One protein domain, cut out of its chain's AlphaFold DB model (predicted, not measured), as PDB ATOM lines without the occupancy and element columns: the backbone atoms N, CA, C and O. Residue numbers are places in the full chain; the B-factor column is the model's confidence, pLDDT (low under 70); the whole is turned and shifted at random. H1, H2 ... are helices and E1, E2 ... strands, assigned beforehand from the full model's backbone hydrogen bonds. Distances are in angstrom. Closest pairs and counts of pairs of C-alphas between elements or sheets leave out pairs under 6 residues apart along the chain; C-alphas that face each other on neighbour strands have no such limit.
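What this domain is: This is residues 4 to 81 of the 92 residues of an uncharacterized protein of Niveispirillum lacus (UniProt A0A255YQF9). A small sheet of three strands has one face covered by two helices, the long H1 running over E2 and E3 and the shorter H2 over E2, set at a steep tilt to H1, while H3 sits at the sheet's edge by E1. The printed part has 78 residues, with three named helices and then three named strands along the chain. The sheet, in the order E1, E2, E3, is antiparallel throughout, and the class is mixed, helices and strands. The whole is compact, with a radius of gyration of the C-alphas of 11.3 A, and rounded, spanning 31 by 26 by 23 A.

Where its parts are: Strand E1 is residues 58 to 60, 6.4 A long, E2 is residues 65 to 70, 16.0 A, and E3 is residues 75 to 80, 16.2 A, ending at C-alpha 80 (22.679, -65.177, 68.416). Helix H1, residues 4 to 24, begins at C-alpha 4 (22.486, -65.563, 54.922) and is 30.2 A long. H2 is residues 30 to 38, 10.1 A, and H3 residues 46 to 52, 9.9 A.

How they stand to each other: E1, E2 and E3 form a meander, each strand the antiparallel neighbour of the one before, and both pairs are hairpins. N 59 and O 67 are 2.7 A apart across E1 and E2, and N 68 and O 77 are 2.8 A apart across E2 and E3, both within hydrogen-bond range. H1 and H2 are on the same face, giving two layers, helices on one face of a sheet. H1 lies over E2 and E3 at a height over the sheet of 9.7 A, and runs along the strands, at 8 degrees to E3 on the local plane; its closest C-alphas to E3 are Ser 14 and Trp 76, 5.8 A. H2 lies over E2 at a height of 10.3 A, only just along the strands, at 30.0 degrees to E2 on the local plane. H1, with residues 13 to 21 alone, touches H2 at a steep tilt of 58 degrees, opposite ways; the closest C-alphas are those of Ala 17 and Val 33, 6.2 A. H3 only grazes the sheet with residues 46 to 52, its closest C-alphas to E1 being Thr 49 and Phe 60, 5.3 A, and is apart from H1 and H2. In H1, H2 and H3 every O i to N i+4 pair is within hydrogen-bond range.

The domain as a whole: The C-alphas farthest apart are those of Tyr 4 and Arg 26, 32.9 A. The printed part has no cut and no long link. Mean pLDDT of the printed part is 82.6, with residues 4 to 5 under 70.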
ATOM      1  N   TYR A   4      21.449 -66.575  55.150       59.53
ATOM      2  CA  TYR A   4      22.486 -65.563  54.922       59.53
ATOM      3  C   TYR A   4      21.949 -64.124  54.953       59.53
ATOM      4  O   TYR A   4      22.526 -63.278  55.628       59.53
ATOM      5  N   ASP A   5      20.778 -63.887  54.361       68.81
ATOM      6  CA  ASP A   5      20.143 -62.565  54.262       68.81
ATOM      7  C   ASP A   5      19.849 -61.955  55.649       68.81
ATOM      8  O   ASP A   5      20.004 -60.755  55.883       68.81
ATOM      9  N   MET A   6      19.515 -62.815  56.619       71.50
ATOM     10  CA  MET A   6      19.266 -62.419  58.009       71.50
ATOM     11  C   MET A   6      20.545 -62.012  58.754       71.50
ATOM     12  O   MET A   6      20.507 -61.089  59.571       71.50
ATOM     13  N   VAL A   7      21.666 -62.695  58.496       71.69
ATOM     14  CA  VAL A   7      22.971 -62.370  59.096       71.69
ATOM     15  C   VAL A   7      23.510 -61.077  58.508       71.69
ATOM     16  O   VAL A   7      23.939 -60.200  59.257       71.69
ATOM     17  N   GLU A   8      23.453 -60.943  57.185       78.19
ATOM     18  CA  GLU A   8      23.906 -59.749  56.471       78.19
ATOM     19  C   GLU A   8      23.130 -58.509  56.915       78.19
ATOM     20  O   GLU A   8      23.734 -57.493  57.248       78.19
ATOM     21  N   SER A   9      21.809 -58.623  57.045       78.44
ATOM     22  CA  SER A   9      20.953 -57.556  57.573       78.44
ATOM     23  C   SER A   9      21.323 -57.135  59.003       78.44
ATOM     24  O   SER A   9      21.286 -55.950  59.336       78.44
ATOM     25  N   CYS A  10      21.714 -58.087  59.858       81.44
ATOM     26  CA  CYS A  10      22.179 -57.796  61.216       81.44
ATOM     27  C   CYS A  10      23.522 -57.047  61.203       81.44
ATOM     28  O   CYS A  10      23.688 -56.045  61.902       81.44
ATOM     29  N   TRP A  11      24.457 -57.481  60.353       81.69
ATOM     30  CA  TRP A  11      25.738 -56.799  60.158       81.69
ATOM     31  C   TRP A  11      25.573 -55.390  59.590       81.69
ATOM     32  O   TRP A  11      26.216 -54.469  60.083       81.69
ATOM     33  N   GLN A  12      24.678 -55.199  58.619       85.56
ATOM     34  CA  GLN A  12      24.360 -53.884  58.053       85.56
ATOM     35  C   GLN A  12      23.839 -52.917  59.125       85.56
ATOM     36  O   GLN A  12      24.223 -51.751  59.147       85.56
ATOM     37  N   LEU A  13      22.998 -53.399  60.045       85.06
ATOM     38  CA  LEU A  13      22.493 -52.601  61.164       85.06
ATOM     39  C   LEU A  13      23.594 -52.245  62.172       85.06
ATOM     40  O   LEU A  13      23.634 -51.118  62.665       85.06
ATOM     41  N   SER A  14      24.499 -53.183  62.448       85.94
ATOM     42  CA  SER A  14      25.679 -52.944  63.284       85.94
ATOM     43  C   SER A  14      26.599 -51.879  62.680       85.94
ATOM     44  O   SER A  14      27.054 -50.975  63.381       85.94
ATOM     45  N   ASP A  15      26.842 -51.962  61.371       87.69
ATOM     46  CA  ASP A  15      27.678 -51.011  60.639       87.69
ATOM     47  C   ASP A  15      27.026 -49.622  60.582       87.69
ATOM     48  O   ASP A  15      27.680 -48.622  60.866       87.69
ATOM     49  N   ALA A  16      25.710 -49.548  60.351       87.62
ATOM     50  CA  ALA A  16      24.961 -48.292  60.387       87.62
ATOM     51  C   ALA A  16      25.008 -47.614  61.770       87.62
ATOM     52  O   ALA A  16      25.128 -46.390  61.860       87.62
ATOM     53  N   ALA A  17      24.947 -48.397  62.851       86.31
ATOM     54  CA  ALA A  17      25.110 -47.888  64.209       86.31
ATOM     55  C   ALA A  17      26.516 -47.315  64.435       86.31
ATOM     56  O   ALA A  17      26.659 -46.206  64.952       86.31
ATOM     57  N   LEU A  18      27.550 -48.038  64.001       85.06
ATOM     58  CA  LEU A  18      28.943 -47.594  64.063       85.06
ATOM     59  C   LEU A  18      29.197 -46.329  63.238       85.06
ATOM     60  O   LEU A  18      29.824 -45.386  63.726       85.06
ATOM     61  N   ASP A  19      28.690 -46.282  62.009       88.88
ATOM     62  CA  ASP A  19      28.784 -45.123  61.124       88.88
ATOM     63  C   ASP A  19      28.084 -43.902  61.736       88.88
ATOM     64  O   ASP A  19      28.646 -42.805  61.723       88.88
ATOM     65  N   TYR A  20      26.918 -44.088  62.366       86.62
ATOM     66  CA  TYR A  20      26.228 -43.020  63.090       86.62
ATOM     67  C   TYR A  20      27.066 -42.474  64.251       86.62
ATOM     68  O   TYR A  20      27.276 -41.262  64.340       86.62
ATOM     69  N   VAL A  21      27.600 -43.351  65.111       85.12
ATOM     70  CA  VAL A  21      28.465 -42.960  66.241       85.12
ATOM     71  C   VAL A  21      29.703 -42.210  65.736       85.12
ATOM     72  O   VAL A  21      30.071 -41.161  66.271       85.12
ATOM     73  N   LYS A  22      30.319 -42.707  64.658       85.44
ATOM     74  CA  LYS A  22      31.503 -42.102  64.041       85.44
ATOM     75  C   LYS A  22      31.203 -40.726  63.444       85.44
ATOM     76  O   LYS A  22      31.987 -39.801  63.646       85.44
ATOM     77  N   LYS A  23      30.068 -40.568  62.754       86.88
ATOM     78  CA  LYS A  23      29.600 -39.283  62.201       86.88
ATOM     79  C   LYS A  23      29.223 -38.282  63.284       86.88
ATOM     80  O   LYS A  23      29.465 -37.091  63.111       86.88
ATOM     81  N   ALA A  24      28.648 -38.750  64.390       84.50
ATOM     82  CA  ALA A  24      28.291 -37.895  65.512       84.50
ATOM     83  C   ALA A  24      29.531 -37.277  66.183       84.50
ATOM     84  O   ALA A  24      29.423 -36.212  66.788       84.50
ATOM     85  N   GLY A  25      30.699 -37.930  66.094       80.38
ATOM     86  CA  GLY A  25      31.964 -37.418  66.635       80.38
ATOM     87  C   GLY A  25      31.959 -37.223  68.157       80.38
ATOM     88  O   GLY A  25      32.831 -36.551  68.704       80.38
ATOM     89  N   ARG A  26      30.964 -37.792  68.847       81.06
ATOM     90  CA  ARG A  26      30.718 -37.680  70.289       81.06
ATOM     91  C   ARG A  26      30.310 -39.039  70.850       81.06
ATOM     92  O   ARG A  26      30.000 -39.960  70.101       81.06
ATOM     93  N   SER A  27      30.278 -39.159  72.175       76.44
ATOM     94  CA  SER A  27      29.678 -40.339  72.807       76.44
ATOM     95  C   SER A  27      28.175 -40.340  72.554       76.44
ATOM     96  O   SER A  27      27.474 -39.455  73.036       76.44
ATOM     97  N   VAL A  28      27.712 -41.315  71.776       80.00
ATOM     98  CA  VAL A  28      26.296 -41.562  71.513       80.00
ATOM     99  C   VAL A  28      25.830 -42.674  72.446       80.00
ATOM    100  O   VAL A  28      26.462 -43.728  72.540       80.00
ATOM    101  N   GLU A  29      24.741 -42.411  73.154       81.25
ATOM    102  CA  GLU A  29      24.108 -43.361  74.065       81.25
ATOM    103  C   GLU A  29      23.378 -44.452  73.268       81.25
ATOM    104  O   GLU A  29      22.861 -44.194  72.177       81.25
ATOM    105  N   ALA A  30      23.265 -45.658  73.829       79.81
ATOM    106  CA  ALA A  30      22.574 -46.770  73.170       79.81
ATOM    107  C   ALA A  30      21.123 -46.426  72.781       79.81
ATOM    108  O   ALA A  30      20.658 -46.817  71.712       79.81
ATOM    109  N   SER A  31      20.444 -45.618  73.602       82.12
ATOM    110  CA  SER A  31      19.084 -45.137  73.333       82.12
ATOM    111  C   SER A  31      19.003 -44.229  72.097       82.12
ATOM    112  O   SER A  31      18.058 -44.338  71.322       82.12
ATOM    113  N   GLU A  32      20.012 -43.385  71.845       86.69
ATOM    114  CA  GLU A  32      20.032 -42.524  70.650       86.69
ATOM    115  C   GLU A  32      20.251 -43.364  69.381       86.69
ATOM    116  O   GLU A  32      19.573 -43.155  68.374       86.69
ATOM    117  N   VAL A  33      21.138 -44.366  69.437       85.25
ATOM    118  CA  VAL A  33      21.326 -45.312  68.320       85.25
ATOM    119  C   VAL A  33      20.053 -46.122  68.075       85.25
ATOM    120  O   VAL A  33      19.657 -46.310  66.925       85.25
ATOM    121  N   TRP A  34      19.379 -46.558  69.139       85.06
ATOM    122  CA  TRP A  34      18.080 -47.209  69.039       85.06
ATOM    123  C   TRP A  34      17.083 -46.361  68.264       85.06
ATOM    124  O   TRP A  34      16.616 -46.799  67.219       85.06
ATOM    125  N   GLU A  35      16.811 -45.136  68.695       86.12
ATOM    126  CA  GLU A  35      15.789 -44.301  68.059       86.12
ATOM    127  C   GLU A  35      16.146 -43.883  66.625       86.12
ATOM    128  O   GLU A  35      15.254 -43.705  65.791       86.12
ATOM    129  N   LYS A  36      17.438 -43.710  66.315       88.38
ATOM    130  CA  LYS A  36      17.894 -43.193  65.012       88.38
ATOM    131  C   LYS A  36      18.217 -44.271  63.984       88.38
ATOM    132  O   LYS A  36      18.084 -43.998  62.793       88.38
ATOM    133  N   VAL A  37      18.649 -45.453  64.420       87.25
ATOM    134  CA  VAL A  37      19.147 -46.525  63.542       87.25
ATOM    135  C   VAL A  37      18.265 -47.768  63.625       87.25
ATOM    136  O   VAL A  37      17.827 -48.273  62.593       87.25
ATOM    137  N   PHE A  38      17.968 -48.256  64.832       86.31
ATOM    138  CA  PHE A  38      17.282 -49.542  65.006       86.31
ATOM    139  C   PHE A  38      15.751 -49.443  64.950       86.31
ATOM    140  O   PHE A  38      15.130 -50.210  64.225       86.31
ATOM    141  N   ALA A  39      15.147 -48.477  65.640       85.56
ATOM    142  CA  ALA A  39      13.706 -48.230  65.684       85.56
ATOM    143  C   ALA A  39      13.040 -47.987  64.309       85.56
ATOM    144  O   ALA A  39      11.915 -48.441  64.093       85.56
ATOM    145  N   PRO A  40      13.673 -47.295  63.337       85.75
ATOM    146  CA  PRO A  40      13.106 -47.195  61.992       85.75
ATOM    147  C   PRO A  40      13.292 -48.473  61.157       85.75
ATOM    148  O   PRO A  40      12.730 -48.567  60.065       85.75
ATOM    149  N   SER A  41      14.074 -49.452  61.624       83.00
ATOM    150  CA  SER A  41      14.377 -50.654  60.853       83.00
ATOM    151  C   SER A  41      13.256 -51.696  60.966       83.00
ATOM    152  O   SER A  41      12.947 -52.165  62.062       83.00
ATOM    153  N   PRO A  42      12.677 -52.168  59.844       82.75
ATOM    154  CA  PRO A  42      11.601 -53.166  59.861       82.75
ATOM    155  C   PRO A  42      12.065 -54.560  60.316       82.75
ATOM    156  O   PRO A  42      11.233 -55.447  60.544       82.75
ATOM    157  N   LEU A  43      13.383 -54.756  60.411       82.12
ATOM    158  CA  LEU A  43      14.050 -55.991  60.819       82.12
ATOM    159  C   LEU A  43      14.079 -56.163  62.338       82.12
ATOM    160  O   LEU A  43      14.207 -57.287  62.828       82.12
ATOM    161  N   VAL A  44      13.981 -55.059  63.073       86.62
ATOM    162  CA  VAL A  44      14.046 -55.039  64.529       86.62
ATOM    163  C   VAL A  44      12.698 -55.451  65.111       86.62
ATOM    164  O   VAL A  44      11.628 -55.094  64.610       86.62
ATOM    165  N   ASP A  45      12.753 -56.247  66.171       87.75
ATOM    166  CA  ASP A  45      11.592 -56.639  66.953       87.75
ATOM    167  C   ASP A  45      11.463 -55.685  68.147       87.75
ATOM    168  O   ASP A  45      12.103 -55.856  69.190       87.75
ATOM    169  N   HIS A  46      10.674 -54.621  67.963       85.12
ATOM    170  CA  HIS A  46      10.457 -53.605  68.994       85.12
ATOM    171  C   HIS A  46       9.798 -54.185  70.239       85.12
ATOM    172  O   HIS A  46      10.214 -53.868  71.349       85.12
ATOM    173  N   GLU A  47       8.800 -55.050  70.067       84.69
ATOM    174  CA  GLU A  47       8.059 -55.630  71.186       84.69
ATOM    175  C   GLU A  47       8.975 -56.487  72.057       84.69
ATOM    176  O   GLU A  47       8.998 -56.332  73.280       84.69
ATOM    177  N   ARG A  48       9.790 -57.347  71.434       84.50
ATOM    178  CA  ARG A  48      10.753 -58.181  72.155       84.50
ATOM    179  C   ARG A  48      11.862 -57.353  72.784       84.50
ATOM    180  O   ARG A  48      12.219 -57.601  73.933       84.50
ATOM    181  N   THR A  49      12.378 -56.363  72.063       86.56
ATOM    182  CA  THR A  49      13.454 -55.500  72.560       86.56
ATOM    183  C   THR A  49      13.018 -54.679  73.766       86.56
ATOM    184  O   THR A  49      13.698 -54.705  74.786       86.56
ATOM    185  N   LEU A  50      11.856 -54.028  73.703       83.88
ATOM    186  CA  LEU A  50      11.323 -53.242  74.820       83.88
ATOM    187  C   LEU A  50      10.981 -54.118  76.033       83.88
ATOM    188  O   LEU A  50      11.080 -53.663  77.172       83.88
ATOM    189  N   ARG A  51      10.599 -55.378  75.799       84.50
ATOM    190  CA  ARG A  51      10.282 -56.341  76.860       84.50
ATOM    191  C   ARG A  51      11.523 -56.892  77.561       84.50
ATOM    192  O   ARG A  51      11.534 -56.986  78.782       84.50
ATOM    193  N   GLU A  52      12.531 -57.293  76.793       82.94
ATOM    194  CA  GLU A  52      13.723 -57.994  77.294       82.94
ATOM    195  C   GLU A  52      14.856 -57.028  77.672       82.94
ATOM    196  O   GLU A  52      15.719 -57.360  78.484       82.94
ATOM    197  N   SER A  53      14.880 -55.841  77.067       80.88
ATOM    198  CA  SER A  53      15.951 -54.860  77.207       80.88
ATOM    199  C   SER A  53      15.398 -53.431  77.278       80.88
ATOM    200  O   SER A  53      15.618 -52.635  76.362       80.88
ATOM    201  N   PRO A  54      14.745 -53.052  78.392       74.19
ATOM    202  CA  PRO A  54      14.208 -51.700  78.582       74.19
ATOM    203  C   PRO A  54      15.289 -50.605  78.569       74.19
ATOM    204  O   PRO A  54      14.991 -49.445  78.310       74.19
ATOM    205  N   LEU A  55      16.548 -50.974  78.825       75.75
ATOM    206  CA  LEU A  55      17.718 -50.092  78.754       75.75
ATOM    207  C   LEU A  55      18.334 -50.007  77.344       75.75
ATOM    208  O   LEU A  55      19.311 -49.296  77.142       75.75
ATOM    209  N   HIS A  56      17.772 -50.725  76.364       80.88
ATOM    210  CA  HIS A  56      18.295 -50.845  74.998       80.88
ATOM    211  C   HIS A  56      19.735 -51.391  74.904       80.88
ATOM    212  O   HIS A  56      20.390 -51.220  73.886       80.88
ATOM    213  N   ASP A  57      20.217 -52.122  75.916       82.38
ATOM    214  CA  ASP A  57      21.505 -52.829  75.863       82.38
ATOM    215  C   ASP A  57      21.504 -54.029  74.901       82.38
ATOM    216  O   ASP A  57      22.559 -54.502  74.480       82.38
ATOM    217  N   LYS A  58      20.332 -54.577  74.566       87.56
ATOM    218  CA  LYS A  58      20.172 -55.675  73.608       87.56
ATOM    219  C   LYS A  58      19.024 -55.383  72.662       87.56
ATOM    220  O   LYS A  58      17.876 -55.300  73.084       87.56
ATOM    221  N   ILE A  59      19.332 -55.304  71.379       87.88
ATOM    222  CA  ILE A  59      18.349 -55.222  70.311       87.88
ATOM    223  C   ILE A  59      18.083 -56.627  69.793       87.88
ATOM    224  O   ILE A  59      19.005 -57.348  69.413       87.88
ATOM    225  N   PHE A  60      16.818 -57.010  69.745       87.81
ATOM    226  CA  PHE A  60      16.391 -58.262  69.144       87.81
ATOM    227  C   PHE A  60      15.881 -57.977  67.738       87.81
ATOM    228  O   PHE A  60      15.096 -57.050  67.534       87.81
ATOM    229  N   LEU A  61      16.332 -58.758  66.760       85.94
ATOM    230  CA  LEU A  61      15.744 -58.729  65.430       85.94
ATOM    231  C   LEU A  61      14.628 -59.779  65.365       85.94
ATOM    232  O   LEU A  61      14.524 -60.670  66.209       85.94
ATOM    233  N   LYS A  62      13.796 -59.694  64.326       83.50
ATOM    234  CA  LYS A  62      12.803 -60.733  63.992       83.50
ATOM    235  C   LYS A  62      13.461 -62.067  63.605       83.50
ATOM    236  O   LYS A  62      12.822 -63.115  63.616       83.50
ATOM    237  N   SER A  63      14.740 -62.010  63.252       77.81
ATOM    238  CA  SER A  63      15.628 -63.134  62.958       77.81
ATOM    239  C   SER A  63      16.152 -63.787  64.252       77.81
ATOM    240  O   SER A  63      16.068 -63.182  65.315       77.81
ATOM    241  N   PRO A  64      16.785 -64.979  64.219       80.12
ATOM    242  CA  PRO A  64      17.422 -65.593  65.406       80.12
ATOM    243  C   PRO A  64      18.682 -64.851  65.912       80.12
ATOM    244  O   PRO A  64      19.461 -65.386  66.714       80.12
ATOM    245  N   TYR A  65      18.889 -63.629  65.429       82.69
ATOM    246  CA  TYR A  65      20.033 -62.770  65.672       82.69
ATOM    247  C   TYR A  65      19.579 -61.492  66.372       82.69
ATOM    248  O   TYR A  65      18.469 -61.012  66.172       82.69
ATOM    249  N   GLY A  66      20.465 -60.926  67.171       87.00
ATOM    250  CA  GLY A  66      20.293 -59.657  67.851       87.00
ATOM    251  C   GLY A  66      21.583 -58.851  67.794       87.00
ATOM    252  O   GLY A  66      22.613 -59.353  67.348       87.00
ATOM    253  N   LEU A  67      21.543 -57.624  68.293       87.94
ATOM    254  CA  LEU A  67      22.718 -56.793  68.533       87.94
ATOM    255  C   LEU A  67      22.822 -56.500  70.023       87.94
ATOM    256  O   LEU A  67      21.852 -56.087  70.649       87.94
ATOM    257  N   GLN A  68      23.989 -56.731  70.603       88.19
ATOM    258  CA  GLN A  68      24.263 -56.420  71.997       88.19
ATOM    259  C   GLN A  68      25.174 -55.201  72.063       88.19
ATOM    260  O   GLN A  68      26.232 -55.175  71.433       88.19
ATOM    261  N   TYR A  69      24.773 -54.214  72.851       85.50
ATOM    262  CA  TYR A  69      25.591 -53.063  73.173       85.50
ATOM    263  C   TYR A  69      26.694 -53.457  74.156       85.50
ATOM    264  O   TYR A  69      26.445 -54.082  75.192       85.50
ATOM    265  N   ARG A  70      27.932 -53.087  73.831       83.81
ATOM    266  CA  ARG A  70      29.092 -53.214  74.712       83.81
ATOM    267  C   ARG A  70      29.443 -51.832  75.254       83.81
ATOM    268  O   ARG A  70      30.068 -51.066  74.522       83.81
ATOM    269  N   PRO A  71      29.114 -51.510  76.516       77.00
ATOM    270  CA  PRO A  71      29.382 -50.186  77.077       77.00
ATOM    271  C   PRO A  71      30.883 -49.850  77.130       77.00
ATOM    272  O   PRO A  71      31.250 -48.700  76.912       77.00
ATOM    273  N   ASP A  72      31.749 -50.853  77.319       77.56
ATOM    274  CA  ASP A  72      33.215 -50.699  77.328       77.56
ATOM    275  C   ASP A  72      33.777 -50.167  76.002       77.56
ATOM    276  O   ASP A  72      34.655 -49.309  75.977       77.56
ATOM    277  N   HIS A  73      33.245 -50.663  74.884       75.31
ATOM    278  CA  HIS A  73      33.706 -50.307  73.540       75.31
ATOM    279  C   HIS A  73      32.764 -49.334  72.823       75.31
ATOM    280  O   HIS A  73      33.089 -48.878  71.730       75.31
ATOM    281  N   LYS A  74      31.611 -49.019  73.433       75.31
ATOM    282  CA  LYS A  74      30.486 -48.278  72.836       75.31
ATOM    283  C   LYS A  74      30.106 -48.821  71.461       75.31
ATOM    284  O   LYS A  74      29.840 -48.071  70.527       75.31
ATOM    285  N   ASP A  75      30.114 -50.141  71.368       79.56
ATOM    286  CA  ASP A  75      30.053 -50.872  70.114       79.56
ATOM    287  C   ASP A  75      28.906 -51.876  70.141       79.56
ATOM    288  O   ASP A  75      28.569 -52.416  71.198       79.56
ATOM    289  N   TRP A  76      28.319 -52.135  68.980       83.56
ATOM    290  CA  TRP A  76      27.239 -53.102  68.832       83.56
ATOM    291  C   TRP A  76      27.804 -54.372  68.231       83.56
ATOM    292  O   TRP A  76      28.420 -54.336  67.172       83.56
ATOM    293  N   VAL A  77      27.603 -55.498  68.911       83.00
ATOM    294  CA  VAL A  77      28.052 -56.797  68.410       83.00
ATOM    295  C   VAL A  77      26.865 -57.685  68.078       83.00
ATOM    296  O   VAL A  77      25.964 -57.834  68.909       83.00
ATOM    297  N   PRO A  78      26.847 -58.309  66.890       84.25
ATOM    298  CA  PRO A  78      25.826 -59.283  66.561       84.25
ATOM    299  C   PRO A  78      25.950 -60.485  67.496       84.25
ATOM    300  O   PRO A  78      27.011 -61.099  67.618       84.25
ATOM    301  N   PHE A  79      24.851 -60.829  68.155       83.94
ATOM    302  CA  PHE A  79      24.734 -62.016  68.988       83.94
ATOM    303  C   PHE A  79      23.612 -62.908  68.472       83.94
ATOM    304  O   PHE A  79      22.679 -62.471  67.801       83.94
ATOM    305  N   ARG A  80      23.703 -64.196  68.771       80.19
ATOM    306  CA  ARG A  80      22.679 -65.177  68.416       80.19
ATOM    307  C   ARG A  80      21.858 -65.485  69.662       80.19
ATOM    308  O   ARG A  80      22.428 -65.814  70.698       80.19
ATOM    309  N   HIS A  81      20.534 -65.399  69.556       77.12
ATOM    310  CA  HIS A  81      19.612 -65.714  70.656       77.12
ATOM    311  C   HIS A  81      18.594 -66.805  70.301       77.12
ATOM    312  O   HIS A  81      17.799 -67.198  71.154       77.12
TER     313      HIS A  81